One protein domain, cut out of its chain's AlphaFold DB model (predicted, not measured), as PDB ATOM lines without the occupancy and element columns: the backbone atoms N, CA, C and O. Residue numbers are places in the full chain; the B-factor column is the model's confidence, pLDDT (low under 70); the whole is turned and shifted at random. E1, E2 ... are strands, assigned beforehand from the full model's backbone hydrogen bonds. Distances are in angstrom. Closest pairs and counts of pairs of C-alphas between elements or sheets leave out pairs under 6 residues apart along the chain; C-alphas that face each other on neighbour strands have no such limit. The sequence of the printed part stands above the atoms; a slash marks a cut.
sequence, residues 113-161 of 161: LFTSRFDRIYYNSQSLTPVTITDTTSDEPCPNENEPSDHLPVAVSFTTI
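AT A GLANCE: This is residues 113 to 161 of the 161 residues of an uncharacterized protein of Fragilariopsis cylindrus CCMP1102 (UniProt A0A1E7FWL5). With little regular structure, this is a loose rod: a hairpin of two strands, E1 and E2, fills one end, their long loop reaches to the other end, and residues 113 to 127 run lengthwise towards the hairpin. The printed part has 49 residues, with no named helix; E1 then E2, antiparallel, hold 13 of them, and the class is all strand. The radius of gyration of the C-alphas is 13.7 A, and the spans are 40 by 19 by 14 A.

IN THESE COORDINATES: Start at C-alpha 113, (-28.271, 33.072, 31.168), and pass residues 113 to 127, with no named element. At C-alpha 128, (-25.064, 37.819, 65.339), E1 begins; it spans residues 128 to 134, 16.8 A. E2, residues 155 to 160, 16.7 A, ends at C-alpha 160, (-28.073, 39.818, 68.348).

HOW THE PARTS SIT: E1 and E2 form an antiparallel hairpin at 154 degrees. Look for N 129 and O 159, 2.8 A apart, within hydrogen-bond range.

THE WHOLE: The C-alphas farthest apart, of Glu 145 and Ile 161, are 40.7 A apart. The printed part has no cut. The link E1 to E2 is long, 20 residues; residues 143 to 149 stand free. Residues 113 to 120 and 135 to 154 have pLDDT under 70.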
ATOM      1  N   LEU A 113     -28.379  32.526  29.822       64.75
ATOM      2  CA  LEU A 113     -28.271  33.072  31.168       64.75
ATOM      3  C   LEU A 113     -27.187  32.342  31.957       64.75
ATOM      4  O   LEU A 113     -27.294  31.153  32.261       64.75
ATOM      5  N   PHE A 114     -26.144  33.080  32.316       63.81
ATOM      6  CA  PHE A 114     -25.146  32.604  33.254       63.81
ATOM      7  C   PHE A 114     -25.657  32.799  34.684       63.81
ATOM      8  O   PHE A 114     -25.801  33.923  35.157       63.81
ATOM      9  N   THR A 115     -25.927  31.694  35.381       57.66
ATOM     10  CA  THR A 115     -26.280  31.711  36.803       57.66
ATOM     11  C   THR A 115     -25.036  31.459  37.643       57.66
ATOM     12  O   THR A 115     -24.453  30.375  37.617       57.66
ATOM     13  N   SER A 116     -24.643  32.447  38.433       54.69
ATOM     14  CA  SER A 116     -23.459  32.371  39.284       54.69
ATOM     15  C   SER A 116     -23.679  33.078  40.606       54.69
ATOM     16  O   SER A 116     -24.174  34.200  40.644       54.69
ATOM     17  N   ARG A 117     -23.265  32.433  41.699       58.41
ATOM     18  CA  ARG A 117     -23.381  32.965  43.057       58.41
ATOM     19  C   ARG A 117     -22.058  33.606  43.470       58.41
ATOM     20  O   ARG A 117     -21.146  32.893  43.893       58.41
ATOM     21  N   PHE A 118     -21.937  34.922  43.314       56.03
ATOM     22  CA  PHE A 118     -20.684  35.633  43.601       56.03
ATOM     23  C   PHE A 118     -20.644  36.334  44.959       56.03
ATOM     24  O   PHE A 118     -19.552  36.573  45.476       56.03
ATOM     25  N   ASP A 119     -21.793  36.562  45.588       63.59
ATOM     26  CA  ASP A 119     -21.844  37.335  46.824       63.59
ATOM     27  C   ASP A 119     -21.811  36.422  48.055       63.59
ATOM     28  O   ASP A 119     -22.586  35.471  48.202       63.59
ATOM     29  N   ARG A 120     -20.868  36.704  48.959       68.12
ATOM     30  CA  ARG A 120     -20.746  36.048  50.267       68.12
ATOM     31  C   ARG A 120     -20.893  37.095  51.356       68.12
ATOM     32  O   ARG A 120     -20.207  38.112  51.326       68.12
ATOM     33  N   ILE A 121     -21.717  36.803  52.358       73.75
ATOM     34  CA  ILE A 121     -21.832  37.624  53.564       73.75
ATOM     35  C   ILE A 121     -21.110  36.920  54.703       73.75
ATOM     36  O   ILE A 121     -21.474  35.813  55.103       73.75
ATOM     37  N   TYR A 122     -20.082  37.579  55.225       81.44
ATOM     38  CA  TYR A 122     -19.356  37.141  56.411       81.44
ATOM     39  C   TYR A 122     -19.920  37.867  57.633       81.44
ATOM     40  O   TYR A 122     -20.114  39.081  57.601       81.44
ATOM     41  N   TYR A 123     -20.179  37.134  58.714       87.12
ATOM     42  CA  TYR A 123     -20.683  37.686  59.972       87.12
ATOM     43  C   TYR A 123     -20.057  36.963  61.167       87.12
ATOM     44  O   TYR A 123     -19.589  35.830  61.049       87.12
ATOM     45  N   ASN A 124     -20.043  37.619  62.329       91.06
ATOM     46  CA  ASN A 124     -19.574  37.002  63.565       91.06
ATOM     47  C   ASN A 124     -20.690  36.156  64.191       91.06
ATOM     48  O   ASN A 124     -21.611  36.695  64.806       91.06
ATOM     49  N   SER A 125     -20.567  34.833  64.095       89.69
ATOM     50  CA  SER A 125     -21.538  33.881  64.645       89.69
ATOM     51  C   SER A 125     -21.615  33.861  66.175       89.69
ATOM     52  O   SER A 125     -22.484  33.195  66.721       89.69
ATOM     53  N   GLN A 126     -20.708  34.542  66.884       94.44
ATOM     54  CA  GLN A 126     -20.755  34.674  68.345       94.44
ATOM     55  C   GLN A 126     -21.600  35.861  68.815       94.44
ATOM     56  O   GLN A 126     -21.923  35.943  69.994       94.44
ATOM     57  N   SER A 127     -21.926  36.800  67.926       93.31
ATOM     58  CA  SER A 127     -22.632  38.039  68.291       93.31
ATOM     59  C   SER A 127     -23.878  38.287  67.451       93.31
ATOM     60  O   SER A 127     -24.725  39.086  67.841       93.31
ATOM     61  N   LEU A 128     -23.989  37.627  66.298       94.50
ATOM     62  CA  LEU A 128     -25.064  37.819  65.339       94.50
ATOM     63  C   LEU A 128     -25.612  36.467  64.886       94.50
ATOM     64  O   LEU A 128     -24.853  35.548  64.583       94.50
ATOM     65  N   THR A 129     -26.933  36.387  64.775       92.88
ATOM     66  CA  THR A 129     -27.647  35.287  64.123       92.88
ATOM     67  C   THR A 129     -28.374  35.829  62.893       92.88
ATOM     68  O   THR A 129     -29.145  36.782  63.029       92.88
ATOM     69  N   PRO A 130     -28.150  35.274  61.690       89.62
ATOM     70  CA  PRO A 130     -28.903  35.657  60.504       89.62
ATOM     71  C   PRO A 130     -30.355  35.194  60.651       89.62
ATOM     72  O   PRO A 130     -30.619  34.034  60.960       89.62
ATOM     73  N   VAL A 131     -31.293  36.112  60.439       91.81
ATOM     74  CA  VAL A 131     -32.739  35.882  60.578       91.81
ATOM     75  C   VAL A 131     -33.386  35.696  59.212       91.81
ATOM     76  O   VAL A 131     -34.218  34.811  59.029       91.81
ATOM     77  N   THR A 132     -32.971  36.507  58.240       87.06
ATOM     78  CA  THR A 132     -33.554  36.511  56.898       87.06
ATOM     79  C   THR A 132     -32.457  36.733  55.877       87.06
ATOM     80  O   THR A 132     -31.597  37.588  56.086       87.06
ATOM     81  N   ILE A 133     -32.501  35.987  54.775       79.31
ATOM     82  CA  ILE A 133     -31.630  36.168  53.614       79.31
ATOM     83  C   ILE A 133     -32.534  36.525  52.437       79.31
ATOM     84  O   ILE A 133     -33.434  35.755  52.105       79.31
ATOM     85  N   THR A 134     -32.308  37.680  51.822       77.19
ATOM     86  CA  THR A 134     -32.886  38.017  50.523       77.19
ATOM     87  C   THR A 134     -31.929  37.493  49.466       77.19
ATOM     88  O   THR A 134     -30.842  38.044  49.284       77.19
ATOM     89  N   ASP A 135     -32.323  36.393  48.829       68.75
ATOM     90  CA  ASP A 135     -31.637  35.834  47.668       68.75
ATOM     91  C   ASP A 135     -32.371  36.320  46.418       68.75
ATOM     92  O   ASP A 135     -33.554  36.036  46.215       68.75
ATOM     93  N   THR A 136     -31.697  37.132  45.626       63.34
ATOM     94  CA  THR A 136     -32.223  37.709  44.396       63.34
ATOM     95  C   THR A 136     -31.878  36.757  43.253       63.34
ATOM     96  O   THR A 136     -30.889  36.911  42.544       63.34
ATOM     97  N   THR A 137     -32.699  35.720  43.089       60.78
ATOM     98  CA  THR A 137     -32.671  34.863  41.898       60.78
ATOM     99  C   THR A 137     -33.514  35.508  40.804       60.78
ATOM    100  O   THR A 137     -34.716  35.686  41.000       60.78
ATOM    101  N   SER A 138     -32.900  35.835  39.669       60.88
ATOM    102  CA  SER A 138     -33.593  36.317  38.469       60.88
ATOM    103  C   SER A 138     -33.453  35.294  37.344       60.88
ATOM    104  O   SER A 138     -32.362  34.766  37.116       60.88
ATOM    105  N   ASP A 139     -34.554  35.002  36.660       64.19
ATOM    106  CA  ASP A 139     -34.615  34.219  35.423       64.19
ATOM    107  C   ASP A 139     -34.505  35.096  34.166       64.19
ATOM    108  O   ASP A 139     -34.456  34.574  33.055       64.19
ATOM    109  N   GLU A 140     -34.389  36.414  34.339       64.69
ATOM    110  CA  GLU A 140     -34.084  37.374  33.280       64.69
ATOM    111  C   GLU A 140     -32.806  38.173  33.607       64.69
ATOM    112  O   GLU A 140     -32.496  38.392  34.785       64.69
ATOM    113  N   PRO A 141     -32.033  38.627  32.601       61.22
ATOM    114  CA  PRO A 141     -30.873  39.484  32.838       61.22
ATOM    115  C   PRO A 141     -31.301  40.799  33.500       61.22
ATOM    116  O   PRO A 141     -32.292  41.403  33.085       61.22
ATOM    117  N   CYS A 142     -30.544  41.285  34.489       62.50
ATOM    118  CA  CYS A 142     -30.797  42.611  35.050       62.50
ATOM    119  C   CYS A 142     -30.688  43.675  33.945       62.50
ATOM    120  O   CYS A 142     -29.673  43.729  33.248       62.50
ATOM    121  N   PRO A 143     -31.703  44.536  33.761       60.75
ATOM    122  CA  PRO A 143     -31.600  45.624  32.806       60.75
ATOM    123  C   PRO A 143     -30.585  46.646  33.326       60.75
ATOM    124  O   PRO A 143     -30.883  47.397  34.257       60.75
ATOM    125  N   ASN A 144     -29.410  46.711  32.688       54.03
ATOM    126  CA  ASN A 144     -28.337  47.666  33.014       54.03
ATOM    127  C   ASN A 144     -28.807  49.133  33.046       54.03
ATOM    128  O   ASN A 144     -28.168  49.978  33.669       54.03
ATOM    129  N   GLU A 145     -29.908  49.447  32.357       54.00
ATOM    130  CA  GLU A 145     -30.526  50.778  32.346       54.00
ATOM    131  C   GLU A 145     -31.148  51.166  33.699       54.00
ATOM    132  O   GLU A 145     -31.197  52.350  34.028       54.00
ATOM    133  N   ASN A 146     -31.595  50.181  34.485       53.62
ATOM    134  CA  ASN A 146     -32.242  50.387  35.782       53.62
ATOM    135  C   ASN A 146     -31.316  50.036  36.954       53.62
ATOM    136  O   ASN A 146     -31.350  50.713  37.976       53.62
ATOM    137  N   GLU A 147     -30.483  49.007  36.793       55.72
ATOM    138  CA  GLU A 147     -29.556  48.516  37.816       55.72
ATOM    139  C   GLU A 147     -28.140  48.474  37.218       55.72
ATOM    140  O   GLU A 147     -27.764  47.487  36.589       55.72
ATOM    141  N   PRO A 148     -27.329  49.538  37.369       46.31
ATOM    142  CA  PRO A 148     -26.007  49.638  36.742       46.31
ATOM    143  C   PRO A 148     -24.944  48.741  37.406       46.31
ATOM    144  O   PRO A 148     -23.760  48.867  37.093       46.31
ATOM    145  N   SER A 149     -25.345  47.905  38.370       51.16
ATOM    146  CA  SER A 149     -24.489  46.945  39.057       51.16
ATOM    147  C   SER A 149     -24.944  45.526  38.733       51.16
ATOM    148  O   SER A 149     -26.048  45.121  39.077       51.16
ATOM    149  N   ASP A 150     -24.038  44.757  38.135       54.66
ATOM    150  CA  ASP A 150     -24.230  43.366  37.696       54.66
ATOM    151  C   ASP A 150     -24.329  42.360  38.866       54.66
ATOM    152  O   ASP A 150     -24.281  41.143  38.670       54.66
ATOM    153  N   HIS A 151     -24.413  42.865  40.100       56.94
ATOM    154  CA  HIS A 151     -24.560  42.096  41.324       56.94
ATOM    155  C   HIS A 151     -25.946  42.358  41.888       56.94
ATOM    156  O   HIS A 151     -26.249  43.449  42.372       56.94
ATOM    157  N   LEU A 152     -26.783  41.331  41.849       60.16
ATOM    158  CA  LEU A 152     -28.013  41.325  42.610       60.16
ATOM    159  C   LEU A 152     -27.643  41.241  44.098       60.16
ATOM    160  O   LEU A 152     -27.071  40.232  44.513       60.16
ATOM    161  N   PRO A 153     -27.915  42.284  44.906       59.81
ATOM    162  CA  PRO A 153     -27.403  42.339  46.262       59.81
ATOM    163  C   PRO A 153     -28.013  41.208  47.078       59.81
ATOM    164  O   PRO A 153     -29.227  41.165  47.297       59.81
ATOM    165  N   VAL A 154     -27.163  40.320  47.589       67.88
ATOM    166  CA  VAL A 154     -27.568  39.450  48.691       67.88
ATOM    167  C   VAL A 154     -27.718  40.345  49.916       67.88
ATOM    168  O   VAL A 154     -26.772  41.019  50.328       67.88
ATOM    169  N   ALA A 155     -28.908  40.370  50.509       76.62
ATOM    170  CA  ALA A 155     -29.145  41.080  51.762       76.62
ATOM    171  C   ALA A 155     -29.374  40.073  52.884       76.62
ATOM    172  O   ALA A 155     -30.054  39.065  52.700       76.62
ATOM    173  N   VAL A 156     -28.825  40.344  54.067       83.38
ATOM    174  CA  VAL A 156     -29.075  39.533  55.262       83.38
ATOM    175  C   VAL A 156     -29.493  40.444  56.403       83.38
ATOM    176  O   VAL A 156     -28.847  41.451  56.677       83.38
ATOM    177  N   SER A 157     -30.579  40.075  57.073       89.94
ATOM    178  CA  SER A 157     -30.986  40.668  58.345       89.94
ATOM    179  C   SER A 157     -30.430  39.837  59.494       89.94
ATOM    180  O   SER A 157     -30.504  38.608  59.455       89.94
ATOM    181  N   PHE A 158     -29.909  40.496  60.527       92.75
ATOM    182  CA  PHE A 158     -29.336  39.847  61.708       92.75
ATOM    183  C   PHE A 158     -30.099  40.228  62.976       92.75
ATOM    184  O   PHE A 158     -30.612  41.339  63.090       92.75
ATOM    185  N   THR A 159     -30.107  39.325  63.950       94.62
ATOM    186  CA  THR A 159     -30.418  39.626  65.351       94.62
ATOM    187  C   THR A 159     -29.173  39.418  66.200       94.62
ATOM    188  O   THR A 159     -28.306  38.614  65.851       94.62
ATOM    189  N   THR A 160     -29.077  40.122  67.325       93.69
ATOM    190  CA  THR A 160     -28.073  39.818  68.348       93.69
ATOM    191  C   THR A 160     -28.416  38.510  69.052       93.69
ATOM    192  O   THR A 160     -29.598  38.173  69.177       93.69
ATOM    193  N   ILE A 161     -27.379  37.792  69.482       82.12
ATOM    194  CA  ILE A 161     -27.484  36.634  70.385       82.12
ATOM    195  C   ILE A 161     -27.625  37.127  71.823       82.12
ATOM    196  O   ILE A 161     -26.918  38.102  72.168       82.12
TER     197      ILE A 161